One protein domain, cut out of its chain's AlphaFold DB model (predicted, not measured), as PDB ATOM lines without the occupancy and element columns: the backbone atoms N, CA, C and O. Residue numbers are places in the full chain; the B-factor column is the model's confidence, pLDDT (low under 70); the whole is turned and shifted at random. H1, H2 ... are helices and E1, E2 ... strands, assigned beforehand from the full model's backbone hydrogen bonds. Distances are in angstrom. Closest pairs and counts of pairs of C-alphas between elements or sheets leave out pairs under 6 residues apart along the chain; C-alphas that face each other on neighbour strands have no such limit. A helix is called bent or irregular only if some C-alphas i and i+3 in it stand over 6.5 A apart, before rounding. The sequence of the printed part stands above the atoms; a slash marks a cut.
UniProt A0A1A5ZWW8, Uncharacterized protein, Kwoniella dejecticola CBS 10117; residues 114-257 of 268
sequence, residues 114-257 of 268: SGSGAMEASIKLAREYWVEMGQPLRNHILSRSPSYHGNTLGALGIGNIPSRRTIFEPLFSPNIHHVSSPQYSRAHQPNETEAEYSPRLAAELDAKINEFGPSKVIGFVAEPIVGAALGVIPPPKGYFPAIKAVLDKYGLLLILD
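Overview. This is residues 114 to 257 of the 268 residues of an uncharacterized protein of Kwoniella dejecticola CBS 10117 (UniProt A0A1A5ZWW8). A small, twisted sheet of four parallel strands forms the core, with H5 and H6 side by side over one face and the long H1 over the other, making three layers. H2 packs on residues 116 to 120 of H1 and H3 packs on H2, while the short H4 lies away from the sheet, near the first residue of H5. The 144 printed residues hold six named helices and four named strands in the order H1 E1 H2 H3 E2 H4 H5 E3 H6 E4; the sheet's order is E2 E1 E3 E4 and the class is mixed, helices and strands. The whole is compact, with a radius of gyration of the C-alphas of 14.8 A and spans of 45 by 34 by 24 A.

Along the chain. The strands are E2, residues 176 to 180, E1, residues 140 to 145, 15.9 A long, E3, residues 217 to 222, 15.1 A, and E4, residues 253 to 256. H5, residues 194 to 212, is 28.4 A long, and H6, residues 239 to 250, is 17.8 A. H1, residues 115 to 132, is 25.3 A long and begins at C-alpha 115 (7.869, -3.974, 11.686). H2 is residues 153 to 158, H3 residues 162 to 171 and H4 residues 184 to 187. E4 ends at C-alpha 256 (4.891, 6.828, 7.298).

Arrangement. E2 and E4 are the edge strands. Within hydrogen-bond range are N 143 and O 177 across the neighbour strands E2 and E1, at 2.9 A, N 218 and O 140 across the neighbour strands E1 and E3, at 2.7 A, and N 255 and O 220 across the neighbour strands E3 and E4, at 2.9 A. H5 and H6 are on the same face and touch, Ser 198 and Tyr 239 having the closest C-alphas at 4.7 A, at a shallow tilt of 28 degrees, the same way. H1 is on the opposite face, over E3, at a height over the sheet of 9.5 A. H1 and H2 touch, about perpendicular at 79 degrees, with the C-alphas of Ser 116 and Ala 155 closest at 5.8 A. E1, H2 H3, E2 and E3, H6, E4 are strand-helix-strand units, two parallel neighbour strands with helices between; E2, H4 H5, E3 is a split one, with E1 between its strands; each crossover is right-handed. Each O i to N i+4 pair is within hydrogen-bond range in H2, against 13 of 14 in H1, 12 of 15 in H5, 7 of 8 in H6 and 1 of 6 in H3, which has 4 of 7 O i to N i+3 pairs; H4 is too short for such a pair. H3 is irregular, with C-alphas 167 and 170 7.7 A apart.

Size, cuts and confidence. The C-alphas farthest apart, of Glu 132 and Asn 191, are 46.4 A apart. The printed part has no cut. The link from E3 to H6, residues 223 to 238, is long. The mean pLDDT of the printed part is 96.0, and no printed residue is under 70.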
ATOM      1  N   SER A 114       6.016  -7.916  14.015       95.69
ATOM      2  CA  SER A 114       7.246  -7.231  13.595       95.69
ATOM      3  C   SER A 114       6.957  -6.020  12.713       95.69
ATOM      4  O   SER A 114       5.926  -5.972  12.040       95.69
ATOM      5  N   GLY A 115       7.920  -5.094  12.632       95.88
ATOM      6  CA  GLY A 115       7.869  -3.974  11.686       95.88
ATOM      7  C   GLY A 115       7.830  -4.427  10.221       95.88
ATOM      8  O   GLY A 115       7.086  -3.865   9.428       95.88
ATOM      9  N   SER A 116       8.531  -5.510   9.860       96.94
ATOM     10  CA  SER A 116       8.445  -6.064   8.496       96.94
ATOM     11  C   SER A 116       7.041  -6.583   8.177       96.94
ATOM     12  O   SER A 116       6.510  -6.299   7.109       96.94
ATOM     13  N   GLY A 117       6.405  -7.287   9.122       97.88
ATOM     14  CA  GLY A 117       5.015  -7.723   8.976       97.88
ATOM     15  C   GLY A 117       4.041  -6.546   8.875       97.88
ATOM     16  O   GLY A 117       3.127  -6.590   8.053       97.88
ATOM     17  N   ALA A 118       4.268  -5.484   9.657       97.44
ATOM     18  CA  ALA A 118       3.513  -4.235   9.567       97.44
ATOM     19  C   ALA A 118       3.623  -3.599   8.179       97.44
ATOM     20  O   ALA A 118       2.600  -3.269   7.586       97.44
ATOM     21  N   MET A 119       4.827  -3.520   7.611       98.00
ATOM     22  CA  MET A 119       5.011  -2.972   6.270       98.00
ATOM     23  C   MET A 119       4.343  -3.819   5.182       98.00
ATOM     24  O   MET A 119       3.682  -3.253   4.316       98.00
ATOM     25  N   GLU A 120       4.407  -5.155   5.247       97.62
ATOM     26  CA  GLU A 120       3.647  -6.024   4.328       97.62
ATOM     27  C   GLU A 120       2.138  -5.750   4.391       97.62
ATOM     28  O   GLU A 120       1.472  -5.629   3.360       97.62
ATOM     29  N   ALA A 121       1.589  -5.629   5.604       97.81
ATOM     30  CA  ALA A 121       0.177  -5.324   5.796       97.81
ATOM     31  C   ALA A 121      -0.187  -3.935   5.250       97.81
ATOM     32  O   ALA A 121      -1.177  -3.817   4.531       97.81
ATOM     33  N   SER A 122       0.635  -2.912   5.507       98.00
ATOM     34  CA  SER A 122       0.423  -1.545   5.016       98.00
ATOM     35  C   SER A 122       0.418  -1.463   3.489       98.00
ATOM     36  O   SER A 122      -0.444  -0.803   2.910       98.00
ATOM     37  N   ILE A 123       1.329  -2.168   2.810       97.25
ATOM     38  CA  ILE A 123       1.381  -2.212   1.338       97.25
ATOM     39  C   ILE A 123       0.119  -2.868   0.778       97.25
ATOM     40  O   ILE A 123      -0.477  -2.368  -0.181       97.25
ATOM     41  N   LYS A 124      -0.300  -3.989   1.377       97.94
ATOM     42  CA  LYS A 124      -1.508  -4.708   0.963       97.94
ATOM     43  C   LYS A 124      -2.759  -3.863   1.171       97.94
ATOM     44  O   LYS A 124      -3.541  -3.751   0.236       97.94
ATOM     45  N   LEU A 125      -2.896  -3.225   2.333       98.19
ATOM     46  CA  LEU A 125      -4.016  -2.340   2.645       98.19
ATOM     47  C   LEU A 125      -4.079  -1.152   1.676       98.19
ATOM     48  O   LEU A 125      -5.142  -0.829   1.158       98.19
ATOM     49  N   ALA A 126      -2.937  -0.537   1.363       98.25
ATOM     50  CA  ALA A 126      -2.869   0.562   0.403       98.25
ATOM     51  C   ALA A 126      -3.281   0.131  -1.016       98.25
ATOM     52  O   ALA A 126      -3.949   0.876  -1.734       98.25
ATOM     53  N   ARG A 127      -2.904  -1.084  -1.432       98.06
ATOM     54  CA  ARG A 127      -3.352  -1.668  -2.702       98.06
ATOM     55  C   ARG A 127      -4.850  -1.978  -2.685       98.06
ATOM     56  O   ARG A 127      -5.531  -1.668  -3.660       98.06
ATOM     57  N   GLU A 128      -5.338  -2.597  -1.617       98.44
ATOM     58  CA  GLU A 128      -6.743  -2.967  -1.424       98.44
ATOM     59  C   GLU A 128      -7.649  -1.736  -1.469       98.44
ATOM     60  O   GLU A 128      -8.563  -1.704  -2.287       98.44
ATOM     61  N   TYR A 129      -7.289  -0.671  -0.744       98.50
ATOM     62  CA  TYR A 129      -7.971   0.622  -0.793       98.50
ATOM     63  C   TYR A 129      -8.218   1.090  -2.234       98.50
ATOM     64  O   TYR A 129      -9.340   1.414  -2.609       98.50
ATOM     65  N   TRP A 130      -7.193   1.084  -3.093       98.50
ATOM     66  CA  TRP A 130      -7.366   1.543  -4.472       98.50
ATOM     67  C   TRP A 130      -8.211   0.615  -5.337       98.50
ATOM     68  O   TRP A 130      -8.892   1.090  -6.246       98.50
ATOM     69  N   VAL A 131      -8.173  -0.692  -5.077       98.56
ATOM     70  CA  VAL A 131      -9.053  -1.651  -5.751       98.56
ATOM     71  C   VAL A 131     -10.509  -1.377  -5.373       98.56
ATOM     72  O   VAL A 131     -11.348  -1.268  -6.265       98.56
ATOM     73  N   GLU A 132     -10.794  -1.189  -4.085       98.50
ATOM     74  CA  GLU A 132     -12.138  -0.908  -3.568       98.50
ATOM     75  C   GLU A 132     -12.664   0.466  -4.002       98.50
ATOM     76  O   GLU A 132     -13.843   0.614  -4.315       98.50
ATOM     77  N   MET A 133     -11.775   1.452  -4.152       98.12
ATOM     78  CA  MET A 133     -12.089   2.772  -4.711       98.12
ATOM     79  C   MET A 133     -12.270   2.774  -6.242       98.12
ATOM     80  O   MET A 133     -12.332   3.842  -6.857       98.12
ATOM     81  N   GLY A 134     -12.317   1.604  -6.891       98.38
ATOM     82  CA  GLY A 134     -12.534   1.480  -8.334       98.38
ATOM     83  C   GLY A 134     -11.335   1.892  -9.196       98.38
ATOM     84  O   GLY A 134     -11.489   2.125 -10.394       98.38
ATOM     85  N   GLN A 135     -10.129   1.963  -8.622       98.38
ATOM     86  CA  GLN A 135      -8.878   2.321  -9.305       98.38
ATOM     87  C   GLN A 135      -7.866   1.152  -9.301       98.38
ATOM     88  O   GLN A 135      -6.718   1.304  -8.868       98.38
ATOM     89  N   PRO A 136      -8.230  -0.031  -9.839       97.88
ATOM     90  CA  PRO A 136      -7.428  -1.251  -9.737       97.88
ATOM     91  C   PRO A 136      -6.130  -1.217 -10.557       97.88
ATOM     92  O   PRO A 136      -5.313  -2.130 -10.439       97.88
ATOM     93  N   LEU A 137      -5.894  -0.189 -11.376       98.00
ATOM     94  CA  LEU A 137      -4.637  -0.027 -12.113       98.00
ATOM     95  C   LEU A 137      -3.501   0.542 -11.247       98.00
ATOM     96  O   LEU A 137      -2.349   0.487 -11.668       98.00
ATOM     97  N   ARG A 138      -3.788   1.025 -10.027       98.44
ATOM     98  CA  ARG A 138      -2.782   1.558  -9.095       98.44
ATOM     99  C   ARG A 138      -1.951   0.466  -8.437       98.44
ATOM    100  O   ARG A 138      -2.333  -0.056  -7.392       98.44
ATOM    101  N   ASN A 139      -0.842   0.084  -9.053       97.75
ATOM    102  CA  ASN A 139      -0.008  -1.043  -8.633       97.75
ATOM    103  C   ASN A 139       1.480  -0.698  -8.442       97.75
ATOM    104  O   ASN A 139       2.231  -1.585  -8.041       97.75
ATOM    105  N   HIS A 140       1.893   0.551  -8.682       98.62
ATOM    106  CA  HIS A 140       3.248   1.037  -8.418       98.62
ATOM    107  C   HIS A 140       3.371   1.667  -7.035       98.62
ATOM    108  O   HIS A 140       2.528   2.467  -6.644       98.62
ATOM    109  N   ILE A 141       4.446   1.363  -6.314       98.50
ATOM    110  CA  ILE A 141       4.749   1.970  -5.016       98.50
ATOM    111  C   ILE A 141       6.104   2.663  -5.077       98.50
ATOM    112  O   ILE A 141       7.065   2.125  -5.630       98.50
ATOM    113  N   LEU A 142       6.158   3.880  -4.542       98.69
ATOM    114  CA  LEU A 142       7.363   4.696  -4.512       98.69
ATOM    115  C   LEU A 142       7.934   4.706  -3.093       98.69
ATOM    116  O   LEU A 142       7.198   4.792  -2.115       98.69
ATOM    117  N   SER A 143       9.250   4.629  -2.982       98.38
ATOM    118  CA  SER A 143       9.999   4.701  -1.726       98.38
ATOM    119  C   SER A 143      11.272   5.513  -1.937       98.38
ATOM    120  O   SER A 143      11.472   6.114  -2.994       98.38
ATOM    121  N   ARG A 144      12.153   5.551  -0.943       97.81
ATOM    122  CA  ARG A 144      13.409   6.295  -1.007       97.81
ATOM    123  C   ARG A 144      14.611   5.367  -1.098       97.81
ATOM    124  O   ARG A 144      14.564   4.234  -0.622       97.81
ATOM    125  N   SER A 145      15.703   5.854  -1.669       95.62
ATOM    126  CA  SER A 145      16.995   5.181  -1.660       95.62
ATOM    127  C   SER A 145      18.094   6.112  -1.133       95.62
ATOM    128  O   SER A 145      18.275   7.205  -1.679       95.62
ATOM    129  N   PRO A 146      18.848   5.702  -0.094       95.56
ATOM    130  CA  PRO A 146      18.691   4.466   0.686       95.56
ATOM    131  C   PRO A 146      17.589   4.557   1.767       95.56
ATOM    132  O   PRO A 146      17.352   5.626   2.328       95.56
ATOM    133  N   SER A 147      16.935   3.445   2.108       96.62
ATOM    134  CA  SER A 147      15.872   3.364   3.139       96.62
ATOM    135  C   SER A 147      15.796   1.977   3.782       96.62
ATOM    136  O   SER A 147      16.329   1.013   3.224       96.62
ATOM    137  N   TYR A 148      15.137   1.844   4.939       96.25
ATOM    138  CA  TYR A 148      14.912   0.543   5.578       96.25
ATOM    139  C   TYR A 148      13.462   0.372   6.027       96.25
ATOM    140  O   TYR A 148      12.999   1.095   6.897       96.25
ATOM    141  N   HIS A 149      12.793  -0.647   5.481       97.38
ATOM    142  CA  HIS A 149      11.383  -0.945   5.766       97.38
ATOM    143  C   HIS A 149      11.153  -2.389   6.248       97.38
ATOM    144  O   HIS A 149      10.023  -2.799   6.496       97.38
ATOM    145  N   GLY A 150      12.221  -3.183   6.404       95.12
ATOM    146  CA  GLY A 150      12.156  -4.569   6.873       95.12
ATOM    147  C   GLY A 150      12.866  -5.580   5.972       95.12
ATOM    148  O   GLY A 150      13.536  -5.206   5.015       95.12
ATOM    149  N   ASN A 151      12.722  -6.868   6.307       93.81
ATOM    150  CA  ASN A 151      13.448  -7.974   5.660       93.81
ATOM    151  C   ASN A 151      12.547  -9.052   5.020       93.81
ATOM    152  O   ASN A 151      13.069 -10.009   4.450       93.81
ATOM    153  N   THR A 152      11.217  -8.940   5.094       95.81
ATOM    154  CA  THR A 152      10.325  -9.758   4.245       95.81
ATOM    155  C   THR A 152      10.446  -9.302   2.786       95.81
ATOM    156  O   THR A 152      10.913  -8.197   2.538       95.81
ATOM    157  N   LEU A 153      10.059 -10.118   1.800       95.50
ATOM    158  CA  LEU A 153      10.315  -9.795   0.384       95.50
ATOM    159  C   LEU A 153       9.713  -8.452  -0.068       95.50
ATOM    160  O   LEU A 153      10.382  -7.706  -0.783       95.50
ATOM    161  N   GLY A 154       8.491  -8.119   0.352       96.00
ATOM    162  CA  GLY A 154       7.860  -6.838   0.029       96.00
ATOM    163  C   GLY A 154       8.535  -5.679   0.756       96.00
ATOM    164  O   GLY A 154       8.944  -4.704   0.126       96.00
ATOM    165  N   ALA A 155       8.737  -5.819   2.066       97.12
ATOM    166  CA  ALA A 155       9.409  -4.818   2.895       97.12
ATOM    167  C   ALA A 155      10.853  -4.525   2.437       97.12
ATOM    168  O   ALA A 155      11.248  -3.365   2.315       97.12
ATOM    169  N   LEU A 156      11.625  -5.568   2.126       96.88
ATOM    170  CA  LEU A 156      12.991  -5.477   1.609       96.88
ATOM    171  C   LEU A 156      13.024  -4.889   0.196       96.88
ATOM    172  O   LEU A 156      13.946  -4.146  -0.135       96.88
ATOM    173  N   GLY A 157      12.019  -5.202  -0.627       96.62
ATOM    174  CA  GLY A 157      11.868  -4.634  -1.962       96.62
ATOM    175  C   GLY A 157      11.659  -3.118  -1.928       96.62
ATOM    176  O   GLY A 157      12.293  -2.413  -2.717       96.62
ATOM    177  N   ILE A 158      10.805  -2.637  -1.010       96.94
ATOM    178  CA  ILE A 158      10.511  -1.210  -0.777       96.94
ATOM    179  C   ILE A 158      11.671  -0.491  -0.095       96.94
ATOM    180  O   ILE A 158      11.965   0.652  -0.449       96.94
ATOM    181  N   GLY A 159      12.347  -1.142   0.850       96.62
ATOM    182  CA  GLY A 159      13.621  -0.673   1.381       96.62
ATOM    183  C   GLY A 159      14.707  -0.615   0.306       96.62
ATOM    184  O   GLY A 159      14.604  -1.220  -0.764       96.62
ATOM    185  N   ASN A 160      15.788   0.102   0.594       95.50
ATOM    186  CA  ASN A 160      16.978   0.076  -0.242       95.50
ATOM    187  C   ASN A 160      18.253   0.258   0.589       95.50
ATOM    188  O   ASN A 160      18.726   1.368   0.815       95.50
ATOM    189  N   ILE A 161      18.815  -0.865   1.032       94.25
ATOM    190  CA  ILE A 161      20.203  -0.967   1.485       94.25
ATOM    191  C   ILE A 161      20.856  -2.006   0.568       94.25
ATOM    192  O   ILE A 161      20.621  -3.199   0.777       94.25
ATOM    193  N   PRO A 162      21.643  -1.600  -0.450       90.69
ATOM    194  CA  PRO A 162      22.126  -2.514  -1.491       90.69
ATOM    195  C   PRO A 162      22.788  -3.784  -0.941       90.69
ATOM    196  O   PRO A 162      22.447  -4.891  -1.350       90.69
ATOM    197  N   SER A 163      23.624  -3.652   0.095       89.00
ATOM    198  CA  SER A 163      24.317  -4.784   0.733       89.00
ATOM    199  C   SER A 163      23.397  -5.841   1.355       89.00
ATOM    200  O   SER A 163      23.828  -6.972   1.555       89.00
ATOM    201  N   ARG A 164      22.138  -5.502   1.656       87.62
ATOM    202  CA  ARG A 164      21.128  -6.422   2.210       87.62
ATOM    203  C   ARG A 164      20.115  -6.897   1.166       87.62
ATOM    204  O   ARG A 164      19.406  -7.869   1.404       87.62
ATOM    205  N   ARG A 165      20.019  -6.191   0.036       90.94
ATOM    206  CA  ARG A 165      18.922  -6.295  -0.934       90.94
ATOM    207  C   ARG A 165      19.336  -6.957  -2.247       90.94
ATOM    208  O   ARG A 165      18.563  -7.747  -2.778       90.94
ATOM    209  N   THR A 166      20.528  -6.652  -2.766       91.81
ATOM    210  CA  THR A 166      20.888  -6.896  -4.176       91.81
ATOM    211  C   THR A 166      20.765  -8.354  -4.613       91.81
ATOM    212  O   THR A 166      20.220  -8.634  -5.674       91.81
ATOM    213  N   ILE A 167      21.181  -9.309  -3.783       92.31
ATOM    214  CA  ILE A 167      21.104 -10.734  -4.147       92.31
ATOM    215  C   ILE A 167      19.663 -11.263  -4.276       92.31
ATOM    216  O   ILE A 167      19.452 -12.328  -4.849       92.31
ATOM    217  N   PHE A 168      18.679 -10.543  -3.731       94.31
ATOM    218  CA  PHE A 168      17.264 -10.913  -3.760       94.31
ATOM    219  C   PHE A 168      16.479 -10.144  -4.831       94.31
ATOM    220  O   PHE A 168      15.278 -10.364  -4.965       94.31
ATOM    221  N   GLU A 169      17.134  -9.277  -5.616       94.25
ATOM    222  CA  GLU A 169      16.491  -8.462  -6.657       94.25
ATOM    223  C   GLU A 169      15.579  -9.237  -7.617       94.25
ATOM    224  O   GLU A 169      14.470  -8.757  -7.862       94.25
ATOM    225  N   PRO A 170      15.942 -10.448  -8.090       95.88
ATOM    226  CA  PRO A 170      15.065 -11.241  -8.955       95.88
ATOM    227  C   PRO A 170      13.726 -11.663  -8.323       95.88
ATOM    228  O   PRO A 170      12.852 -12.146  -9.036       95.88
ATOM    229  N   LEU A 171      13.564 -11.529  -7.000       96.12
ATOM    230  CA  LEU A 171      12.351 -11.908  -6.267       96.12
ATOM    231  C   LEU A 171      11.398 -10.733  -6.021       96.12
ATOM    232  O   LEU A 171      10.276 -10.946  -5.558       96.12
ATOM    233  N   PHE A 172      11.829  -9.496  -6.272       95.50
ATOM    234  CA  PHE A 172      11.009  -8.325  -5.986       95.50
ATOM    235  C   PHE A 172      10.006  -8.044  -7.100       95.50
ATOM    236  O   PHE A 172      10.223  -8.341  -8.274       95.50
ATOM    237  N   SER A 173       8.898  -7.407  -6.724       95.31
ATOM    238  CA  SER A 173       7.948  -6.886  -7.700       95.31
ATOM    239  C   SER A 173       8.616  -5.812  -8.571       95.31
ATOM    240  O   SER A 173       9.237  -4.900  -8.019       95.31
ATOM    241  N   PRO A 174       8.430  -5.834  -9.905       96.25
ATOM    242  CA  PRO A 174       8.950  -4.795 -10.799       96.25
ATOM    243  C   PRO A 174       8.234  -3.443 -10.628       96.25
ATOM    244  O   PRO A 174       8.604  -2.460 -11.263       96.25
ATOM    245  N   ASN A 175       7.194  -3.384  -9.791       97.56
ATOM    246  CA  ASN A 175       6.397  -2.182  -9.564       97.56
ATOM    247  C   ASN A 175       6.844  -1.370  -8.336       97.56
ATOM    248  O   ASN A 175       6.154  -0.426  -7.951       97.56
ATOM    249  N   ILE A 176       7.958  -1.742  -7.708       97.62
ATOM    250  CA  ILE A 176       8.553  -0.996  -6.602       97.62
ATOM    251  C   ILE A 176       9.659  -0.103  -7.154       97.62
ATOM    252  O   ILE A 176      10.595  -0.600  -7.779       97.62
ATOM    253  N   HIS A 177       9.577   1.196  -6.872       98.06
ATOM    254  CA  HIS A 177      10.536   2.180  -7.371       98.06
ATOM    255  C   HIS A 177      11.032   3.100  -6.265       98.06
ATOM    256  O   HIS A 177      10.382   3.271  -5.231       98.06
ATOM    257  N   HIS A 178      12.172   3.738  -6.512       98.19
ATOM    258  CA  HIS A 178      12.834   4.590  -5.533       98.19
ATOM    259  C   HIS A 178      13.152   5.972  -6.104       98.19
ATOM    260  O   HIS A 178      13.502   6.104  -7.277       98.19
ATOM    261  N   VAL A 179      13.055   6.983  -5.245       98.38
ATOM    262  CA  VAL A 179      13.610   8.334  -5.432       98.38
ATOM    263  C   VAL A 179      14.674   8.602  -4.369       98.38
ATOM    264  O   VAL A 179      14.855   7.803  -3.449       98.38
ATOM    265  N   SER A 180      15.402   9.704  -4.473       97.19
ATOM    266  CA  SER A 180      16.488  10.019  -3.545       97.19
ATOM    267  C   SER A 180      16.000  10.217  -2.102       97.19
ATOM    268  O   SER A 180      15.018  10.914  -1.836       97.19
ATOM    269  N   SER A 181      16.717   9.629  -1.139       96.62
ATOM    270  CA  SER A 181      16.511   9.915   0.286       96.62
ATOM    271  C   SER A 181      17.003  11.314   0.663       96.62
ATOM    272  O   SER A 181      17.988  11.796   0.095       96.62
ATOM    273  N   PRO A 182      16.376  11.966   1.659       94.38
ATOM    274  CA  PRO A 182      16.649  13.359   1.978       94.38
ATOM    275  C   PRO A 182      17.878  13.541   2.884       94.38
ATOM    276  O   PRO A 182      17.772  13.840   4.068       94.38
ATOM    277  N   GLN A 183      19.068  13.372   2.311       93.69
ATOM    278  CA  GLN A 183      20.362  13.462   2.997       93.69
ATOM    279  C   GLN A 183      21.127  14.744   2.626       93.69
ATOM    280  O   GLN A 183      22.195  14.688   2.015       93.69
ATOM    281  N   TYR A 184      20.588  15.909   3.005       91.94
ATOM    282  CA  TYR A 184      21.143  17.225   2.642       91.94
ATOM    283  C   TYR A 184      22.651  17.347   2.920       91.94
ATOM    284  O   TYR A 184      23.424  17.690   2.028       91.94
ATOM    285  N   SER A 185      23.104  16.947   4.113       88.62
ATOM    286  CA  SER A 185      24.521  17.016   4.511       88.62
ATOM    287  C   SER A 185      25.474  16.184   3.642       88.62
ATOM    288  O   SER A 185      26.679  16.413   3.683       88.62
ATOM    289  N   ARG A 186      24.956  15.230   2.857       91.56
ATOM    290  CA  ARG A 186      25.747  14.304   2.029       91.56
ATOM    291  C   ARG A 186      25.516  14.463   0.525       91.56
ATOM    292  O   ARG A 186      26.384  14.069  -0.242       91.56
ATOM    293  N   ALA A 187      24.361  14.978   0.104       92.44
ATOM    294  CA  ALA A 187      23.923  14.915  -1.294       92.44
ATOM    295  C   ALA A 187      23.329  16.223  -1.843       92.44
ATOM    296  O   ALA A 187      22.625  16.189  -2.856       92.44
ATOM    297  N   HIS A 188      23.549  17.361  -1.177       92.38
ATOM    298  CA  HIS A 188      23.237  18.663  -1.769       92.38
ATOM    299  C   HIS A 188      24.164  18.950  -2.957       92.38
ATOM    300  O   HIS A 188      25.312  18.498  -2.999       92.38
ATOM    301  N   GLN A 189      23.655  19.684  -3.940       94.06
ATOM    302  CA  GLN A 189      24.461  20.164  -5.059       94.06
ATOM    303  C   GLN A 189      25.350  21.341  -4.619       94.06
ATOM    304  O   GLN A 189      25.023  22.034  -3.654       94.06
ATOM    305  N   PRO A 190      26.464  21.625  -5.319       93.88
ATOM    306  CA  PRO A 190      27.250  22.825  -5.051       93.88
ATOM    307  C   PRO A 190      26.379  24.088  -5.095       93.88
ATOM    308  O   PRO A 190      25.705  24.339  -6.092       93.88
ATOM    309  N   ASN A 191      26.433  24.888  -4.027       92.50
ATOM    310  CA  ASN A 191      25.632  26.105  -3.811       92.50
ATOM    311  C   ASN A 191      24.120  25.896  -3.611       92.50
ATOM    312  O   ASN A 191      23.392  26.882  -3.557       92.50
ATOM    313  N   GLU A 192      23.644  24.657  -3.472       94.25
ATOM    314  CA  GLU A 192      22.251  24.383  -3.116       94.25
ATOM    315  C   GLU A 192      22.031  24.611  -1.623       94.25
ATOM    316  O   GLU A 192      22.702  24.016  -0.775       94.25
ATOM    317  N   THR A 193      21.064  25.459  -1.298       92.00
ATOM    318  CA  THR A 193      20.629  25.678   0.078       92.00
ATOM    319  C   THR A 193      19.664  24.584   0.531       92.00
ATOM    320  O   THR A 193      18.971  23.950  -0.265       92.00
ATOM    321  N   GLU A 194      19.531  24.389   1.843       87.94
ATOM    322  CA  GLU A 194      18.559  23.438   2.404       87.94
ATOM    323  C   GLU A 194      17.113  23.768   1.983       87.94
ATOM    324  O   GLU A 194      16.290  22.874   1.788       87.94
ATOM    325  N   ALA A 195      16.822  25.059   1.777       88.25
ATOM    326  CA  ALA A 195      15.528  25.538   1.301       88.25
ATOM    327  C   ALA A 195      15.234  25.148  -0.159       88.25
ATOM    328  O   ALA A 195      14.065  25.023  -0.517       88.25
ATOM    329  N   GLU A 196      16.262  24.940  -0.985       94.12
ATOM    330  CA  GLU A 196      16.148  24.504  -2.386       94.12
ATOM    331  C   GLU A 196      16.177  22.973  -2.517       94.12
ATOM    332  O   GLU A 196      15.511  22.406  -3.388       94.12
ATOM    333  N   TYR A 197      16.860  22.298  -1.588       96.25
ATOM    334  CA  TYR A 197      16.996  20.844  -1.561       96.25
ATOM    335  C   TYR A 197      15.649  20.115  -1.451       96.25
ATOM    336  O   TYR A 197      15.357  19.210  -2.235       96.25
ATOM    337  N   SER A 198      14.797  20.517  -0.502       96.44
ATOM    338  CA  SER A 198      13.473  19.905  -0.306       96.44
ATOM    339  C   SER A 198      12.567  20.028  -1.550       96.44
ATOM    340  O   SER A 198      12.041  19.001  -1.991       96.44
ATOM    341  N   PRO A 199      12.407  21.217  -2.174       96.38
ATOM    342  CA  PRO A 199      11.718  21.359  -3.457       96.38
ATOM    343  C   PRO A 199      12.285  20.488  -4.579       96.38
ATOM    344  O   PRO A 199      11.506  19.910  -5.337       96.38
ATOM    345  N   ARG A 200      13.613  20.345  -4.687       97.12
ATOM    346  CA  ARG A 200      14.218  19.479  -5.710       97.12
ATOM    347  C   ARG A 200      13.818  18.017  -5.527       97.12
ATOM    348  O   ARG A 200      13.463  17.364  -6.506       97.12
ATOM    349  N   LEU A 201      13.840  17.506  -4.296       98.00
ATOM    350  CA  LEU A 201      13.401  16.134  -4.016       98.00
ATOM    351  C   LEU A 201      11.903  15.932  -4.277       98.00
ATOM    352  O   LEU A 201      11.493  14.885  -4.772       98.00
ATOM    353  N   ALA A 202      11.080  16.941  -3.991       98.44
ATOM    354  CA  ALA A 202       9.666  16.909  -4.347       98.44
ATOM    355  C   ALA A 202       9.460  16.894  -5.874       98.44
ATOM    356  O   ALA A 202       8.630  16.136  -6.371       98.44
ATOM    357  N   ALA A 203      10.251  17.662  -6.629       98.50
ATOM    358  CA  ALA A 203      10.219  17.649  -8.092       98.50
ATOM    359  C   ALA A 203      10.676  16.301  -8.677       98.50
ATOM    360  O   ALA A 203      10.093  15.824  -9.648       98.50
ATOM    361  N   GLU A 204      11.676  15.654  -8.070       98.56
ATOM    362  CA  GLU A 204      12.094  14.292  -8.427       98.56
ATOM    363  C   GLU A 204      10.955  13.282  -8.220       98.56
ATOM    364  O   GLU A 204      10.686  12.463  -9.103       98.56
ATOM    365  N   LEU A 205      10.244  13.371  -7.091       98.81
ATOM    366  CA  LEU A 205       9.063  12.547  -6.830       98.81
ATOM    367  C   LEU A 205       7.947  12.812  -7.850       98.81
ATOM    368  O   LEU A 205       7.392  11.860  -8.395       98.81
ATOM    369  N   ASP A 206       7.650  14.079  -8.150       98.81
ATOM    370  CA  ASP A 206       6.647  14.466  -9.154       98.81
ATOM    371  C   ASP A 206       7.001  13.895 -10.538       98.81
ATOM    372  O   ASP A 206       6.156  13.303 -11.209       98.81
ATOM    373  N   ALA A 207       8.269  13.993 -10.948       98.81
ATOM    374  CA  ALA A 207       8.749  13.429 -12.207       98.81
ATOM    375  C   ALA A 207       8.601  11.900 -12.243       98.81
ATOM    376  O   ALA A 207       8.087  11.357 -13.223       98.81
ATOM    377  N   LYS A 208       8.974  11.204 -11.159       98.69
ATOM    378  CA  LYS A 208       8.856   9.741 -11.051       98.69
ATOM    379  C   LYS A 208       7.397   9.272 -11.075       98.69
ATOM    380  O   LYS A 208       7.091   8.252 -11.687       98.69
ATOM    381  N   ILE A 209       6.477  10.015 -10.457       98.81
ATOM    382  CA  ILE A 209       5.034   9.735 -10.539       98.81
ATOM    383  C   ILE A 209       4.541   9.862 -11.989       98.81
ATOM    384  O   ILE A 209       3.802   9.000 -12.472       98.81
ATOM    385  N   ASN A 210       4.956  10.917 -12.695       98.62
ATOM    386  CA  ASN A 210       4.553  11.150 -14.083       98.62
ATOM    387  C   ASN A 210       5.124  10.112 -15.058       98.62
ATOM    388  O   ASN A 210       4.433   9.751 -16.008       98.62
ATOM    389  N   GLU A 211       6.325   9.589 -14.803       98.31
ATOM    390  CA  GLU A 211       6.950   8.520 -15.597       98.31
ATOM    391  C   GLU A 211       6.045   7.282 -15.732       98.31
ATOM    392  O   GLU A 211       5.892   6.738 -16.826       98.31
ATOM    393  N   PHE A 212       5.391   6.857 -14.646       96.25
ATOM    394  CA  PHE A 212       4.490   5.694 -14.658       96.25
ATOM    395  C   PHE A 212       3.038   6.043 -15.002       96.25
ATOM    396  O   PHE A 212       2.257   5.171 -15.403       96.25
ATOM    397  N   GLY A 213       2.676   7.315 -14.851       98.00
ATOM    398  CA  GLY A 213       1.306   7.798 -14.879       98.00
ATOM    399  C   GLY A 213       0.696   7.798 -13.469       98.00
ATOM    400  O   GLY A 213       0.597   6.732 -12.852       98.00
ATOM    401  N   PRO A 214       0.204   8.947 -12.964       98.00
ATOM    402  CA  PRO A 214      -0.335   9.052 -11.606       98.00
ATOM    403  C   PRO A 214      -1.463   8.056 -11.292       98.00
ATOM    404  O   PRO A 214      -1.581   7.587 -10.163       98.00
ATOM    405  N   SER A 215      -2.260   7.674 -12.298       98.06
ATOM    406  CA  SER A 215      -3.348   6.690 -12.180       98.06
ATOM    407  C   SER A 215      -2.883   5.249 -11.944       98.06
ATOM    408  O   SER A 215      -3.717   4.377 -11.704       98.06
ATOM    409  N   LYS A 216      -1.571   4.983 -11.998       98.56
ATOM    410  CA  LYS A 216      -0.982   3.674 -11.692       98.56
ATOM    411  C   LYS A 216      -0.187   3.648 -10.384       98.56
ATOM    412  O   LYS A 216       0.276   2.582  -9.985       98.56
ATOM    413  N   VAL A 217      -0.050   4.776  -9.689       98.81
ATOM    414  CA  VAL A 217       0.719   4.866  -8.438       98.81
ATOM    415  C   VAL A 217      -0.205   4.686  -7.229       98.81
ATOM    416  O   VAL A 217      -1.270   5.292  -7.155       98.81
ATOM    417  N   ILE A 218       0.190   3.838  -6.280       98.62
ATOM    418  CA  ILE A 218      -0.479   3.610  -4.991       98.62
ATOM    419  C   ILE A 218      -0.200   4.779  -4.048       98.62
ATOM    420  O   ILE A 218      -1.115   5.344  -3.449       98.62
ATOM    421  N   GLY A 219       1.076   5.121  -3.898       98.56
ATOM    422  CA  GLY A 219       1.527   6.049  -2.878       98.56
ATOM    423  C   GLY A 219       3.037   6.065  -2.710       98.56
ATOM    424  O   GLY A 219       3.775   5.449  -3.488       98.56
ATOM    425  N   PHE A 220       3.463   6.772  -1.671       98.81
ATOM    426  CA  PHE A 220       4.853   6.953  -1.288       98.81
ATOM    427  C   PHE A 220       5.092   6.502   0.155       98.81
ATOM    428  O   PHE A 220       4.322   6.847   1.051       98.81
ATOM    429  N   VAL A 221       6.161   5.735   0.365       98.69
ATOM    430  CA  VAL A 221       6.581   5.206   1.667       98.69
ATOM    431  C   VAL A 221       7.813   5.960   2.158       98.69
ATOM    432  O   VAL A 221       8.791   6.111   1.422       98.69
ATOM    433  N   ALA A 222       7.788   6.415   3.411       97.94
ATOM    434  CA  ALA A 222       8.925   7.092   4.021       97.94
ATOM    435  C   ALA A 222       8.982   6.914   5.543       97.94
ATOM    436  O   ALA A 222       7.994   7.107   6.235       97.94
ATOM    437  N   GLU A 223      10.169   6.643   6.080       97.00
ATOM    438  CA  GLU A 223      10.492   6.881   7.495       97.00
ATOM    439  C   GLU A 223      10.540   8.402   7.749       97.00
ATOM    440  O   GLU A 223      11.241   9.094   6.994       97.00
ATOM    441  N   PRO A 224       9.882   8.943   8.794       95.00
ATOM    442  CA  PRO A 224      10.034  10.344   9.189       95.00
ATOM    443  C   PRO A 224      11.489  10.756   9.427       95.00
ATOM    444  O   PRO A 224      11.940  11.764   8.892       95.00
ATOM    445  N   ILE A 225      12.240   9.934  10.163       93.62
ATOM    446  CA  ILE A 225      13.684  10.070  10.382       93.62
ATOM    447  C   ILE A 225      14.329   8.780   9.893       93.62
ATOM    448  O   ILE A 225      13.957   7.699  10.347       93.62
ATOM    449  N   VAL A 226      15.296   8.873   8.976       91.06
ATOM    450  CA  VAL A 226      15.912   7.665   8.412       91.06
ATOM    451  C   VAL A 226      16.878   7.062   9.418       91.06
ATOM    452  O   VAL A 226      17.906   7.662   9.741       91.06
ATOM    453  N   GLY A 227      16.551   5.862   9.890       89.62
ATOM    454  CA  GLY A 227      17.285   5.168  10.936       89.62
ATOM    455  C   GLY A 227      18.442   4.346  10.384       89.62
ATOM    456  O   GLY A 227      19.536   4.853  10.128       89.62
ATOM    457  N   ALA A 228      18.185   3.053  10.183       87.56
ATOM    458  CA  ALA A 228      19.197   2.046   9.864       87.56
ATOM    459  C   ALA A 228      19.962   2.304   8.553       87.56
ATOM    460  O   ALA A 228      21.125   1.922   8.442       87.56
ATOM    461  N   ALA A 229      19.328   2.935   7.561       88.12
ATOM    462  CA  ALA A 229      19.920   3.120   6.236       88.12
ATOM    463  C   ALA A 229      20.891   4.309   6.145       88.12
ATOM    464  O   ALA A 229      21.799   4.292   5.317       88.12
ATOM    465  N   LEU A 230      20.708   5.342   6.977       89.38
ATOM    466  CA  LEU A 230      21.484   6.587   6.895       89.38
ATOM    467  C   LEU A 230      22.202   6.978   8.193       89.38
ATOM    468  O   LEU A 230      23.093   7.832   8.142       89.38
ATOM    469  N   GLY A 231      21.876   6.326   9.311       87.75
ATOM    470  CA  GLY A 231      22.461   6.603  10.618       87.75
ATOM    471  C   GLY A 231      21.811   7.801  11.306       87.75
ATOM    472  O   GLY A 231      22.526   8.698  11.735       87.75
ATOM    473  N   VAL A 232      20.477   7.805  11.400       88.25
ATOM    474  CA  VAL A 232      19.674   8.847  12.071       88.25
ATOM    475  C   VAL A 232      19.831  10.213  11.397       88.25
ATOM    476  O   VAL A 232      20.441  11.136  11.932       88.25
ATOM    477  N   ILE A 233      19.269  10.346  10.193       90.56
ATOM    478  CA  ILE A 233      19.219  11.622   9.464       90.56
ATOM    479  C   ILE A 233      17.788  12.180   9.500       90.56
ATOM    480  O   ILE A 233      16.896  11.574   8.893       90.56
ATOM    481  N   PRO A 234      17.555  13.314  10.192       91.62
ATOM    482  CA  PRO A 234      16.294  14.044  10.124       91.62
ATOM    483  C   PRO A 234      16.027  14.586   8.715       91.62
ATOM    484  O   PRO A 234      16.973  14.859   7.969       91.62
ATOM    485  N   PRO A 235      14.755  14.788   8.344       92.38
ATOM    486  CA  PRO A 235      14.422  15.391   7.069       92.38
ATOM    487  C   PRO A 235      14.882  16.863   7.055       92.38
ATOM    488  O   PRO A 235      14.772  17.550   8.073       92.38
ATOM    489  N   PRO A 236      15.353  17.380   5.909       93.88
ATOM    490  CA  PRO A 236      15.668  18.786   5.749       93.88
ATOM    491  C   PRO A 236      14.399  19.624   5.873       93.88
ATOM    492  O   PRO A 236      13.270  19.153   5.665       93.88
ATOM    493  N   LYS A 237      14.583  20.902   6.196       92.81
ATOM    494  CA  LYS A 237      13.478  21.839   6.382       92.81
ATOM    495  C   LYS A 237      12.517  21.820   5.188       92.81
ATOM    496  O   LYS A 237      12.917  21.920   4.030       92.81
ATOM    497  N   GLY A 238      11.223  21.700   5.480       94.62
ATOM    498  CA  GLY A 238      10.157  21.744   4.475       94.62
ATOM    499  C   GLY A 238       9.977  20.473   3.635       94.62
ATOM    500  O   GLY A 238       9.089  20.464   2.785       94.62
ATOM    501  N   TYR A 239      10.740  19.400   3.879       96.75
ATOM    502  CA  TYR A 239      10.663  18.167   3.088       96.75
ATOM    503  C   TYR A 239       9.258  17.548   3.067       96.75
ATOM    504  O   TYR A 239       8.647  17.458   2.006       96.75
ATOM    505  N   PHE A 240       8.704  17.164   4.223       97.06
ATOM    506  CA  PHE A 240       7.387  16.514   4.269       97.06
ATOM    507  C   PHE A 240       6.242  17.383   3.734       97.06
ATOM    508  O   PHE A 240       5.442  16.851   2.966       97.06
ATOM    509  N   PRO A 241       6.162  18.697   4.030       97.31
ATOM    510  CA  PRO A 241       5.207  19.580   3.363       97.31
ATOM    511  C   PRO A 241       5.322  19.564   1.830       97.31
ATOM    512  O   PRO A 241       4.303  19.482   1.146       97.31
ATOM    513  N   ALA A 242       6.543  19.587   1.284       97.75
ATOM    514  CA  ALA A 242       6.765  19.550  -0.161       97.75
ATOM    515  C   ALA A 242       6.353  18.200  -0.777       97.75
ATOM    516  O   ALA A 242       5.670  18.172  -1.798       97.75
ATOM    517  N   ILE A 243       6.695  17.084  -0.126       98.38
ATOM    518  CA  ILE A 243       6.271  15.738  -0.539       98.38
ATOM    519  C   ILE A 243       4.746  15.609  -0.488       98.38
ATOM    520  O   ILE A 243       4.131  15.171  -1.458       98.38
ATOM    521  N   LYS A 244       4.116  16.036   0.611       98.19
ATOM    522  CA  LYS A 244       2.661  15.984   0.795       98.19
ATOM    523  C   LYS A 244       1.930  16.766  -0.297       98.19
ATOM    524  O   LYS A 244       0.969  16.244  -0.848       98.19
ATOM    525  N   ALA A 245       2.423  17.948  -0.671       98.56
ATOM    526  CA  ALA A 245       1.847  18.738  -1.761       98.56
ATOM    527  C   ALA A 245       1.873  17.997  -3.113       98.56
ATOM    528  O   ALA A 245       0.898  18.046  -3.866       98.56
ATOM    529  N   VAL A 246       2.958  17.272  -3.412       98.75
ATOM    530  CA  VAL A 246       3.060  16.441  -4.625       98.75
ATOM    531  C   VAL A 246       2.085  15.266  -4.581       98.75
ATOM    532  O   VAL A 246       1.430  14.979  -5.580       98.75
ATOM    533  N   LEU A 247       1.955  14.592  -3.439       98.69
ATOM    534  CA  LEU A 247       1.021  13.472  -3.296       98.69
ATOM    535  C   LEU A 247      -0.437  13.939  -3.403       98.69
ATOM    536  O   LEU A 247      -1.221  13.321  -4.124       98.69
ATOM    537  N   ASP A 248      -0.777  15.062  -2.769       98.62
ATOM    538  CA  ASP A 248      -2.125  15.642  -2.780       98.62
ATOM    539  C   ASP A 248      -2.570  16.059  -4.183       98.62
ATOM    540  O   ASP A 248      -3.722  15.828  -4.550       98.62
ATOM    541  N   LYS A 249      -1.649  16.575  -5.012       98.44
ATOM    542  CA  LYS A 249      -1.893  16.912  -6.428       98.44
ATOM    543  C   LYS A 249      -2.522  15.757  -7.220       98.44
ATOM    544  O   LYS A 249      -3.289  16.007  -8.147       98.44
ATOM    545  N   TYR A 250      -2.217  14.509  -6.863       98.25
ATOM    546  CA  TYR A 250      -2.701  13.309  -7.557       98.25
ATOM    547  C   TYR A 250      -3.569  12.389  -6.683       98.25
ATOM    548  O   TYR A 250      -3.953  11.300  -7.128       98.25
ATOM    549  N   GLY A 251      -3.847  12.802  -5.443       97.81
ATOM    550  CA  GLY A 251      -4.554  12.005  -4.444       97.81
ATOM    551  C   GLY A 251      -3.827  10.715  -4.060       97.81
ATOM    552  O   GLY A 251      -4.474   9.687  -3.919       97.81
ATOM    553  N   LEU A 252      -2.495  10.719  -3.959       98.62
ATOM    554  CA  LEU A 252      -1.703   9.536  -3.602       98.62
ATOM    555  C   LEU A 252      -1.619   9.326  -2.089       98.62
ATOM    556  O   LEU A 252      -1.610  10.280  -1.316       98.62
ATOM    557  N   LEU A 253      -1.492   8.064  -1.672       98.56
ATOM    558  CA  LEU A 253      -1.313   7.721  -0.264       98.56
ATOM    559  C   LEU A 253       0.104   8.071   0.215       98.56
ATOM    560  O   LEU A 253       1.081   7.870  -0.510       98.56
ATOM    561  N   LEU A 254       0.214   8.535   1.459       98.44
ATOM    562  CA  LEU A 254       1.477   8.655   2.188       98.44
ATOM    563  C   LEU A 254       1.496   7.604   3.299       98.44
ATOM    564  O   LEU A 254       0.604   7.593   4.143       98.44
ATOM    565  N   ILE A 255       2.510   6.742   3.301       98.31
ATOM    566  CA  ILE A 255       2.731   5.735   4.343       98.31
ATOM    567  C   ILE A 255       3.977   6.146   5.124       98.31
ATOM    568  O   ILE A 255       5.082   6.150   4.573       98.31
ATOM    569  N   LEU A 256       3.793   6.497   6.396       97.12
ATOM    570  CA  LEU A 256       4.891   6.828   7.298       97.12
ATOM    571  C   LEU A 256       5.341   5.576   8.054       97.12
ATOM    572  O   LEU A 256       4.558   4.961   8.775       97.12
ATOM    573  N   ASP A 257       6.600   5.188   7.864       97.25
ATOM    574  CA  ASP A 257       7.225   4.088   8.599       97.25
ATOM    575  C   ASP A 257       7.843   4.620   9.896       97.25
ATOM    576  O   ASP A 257       8.961   5.140   9.913       97.25
TER     577      ASP A 257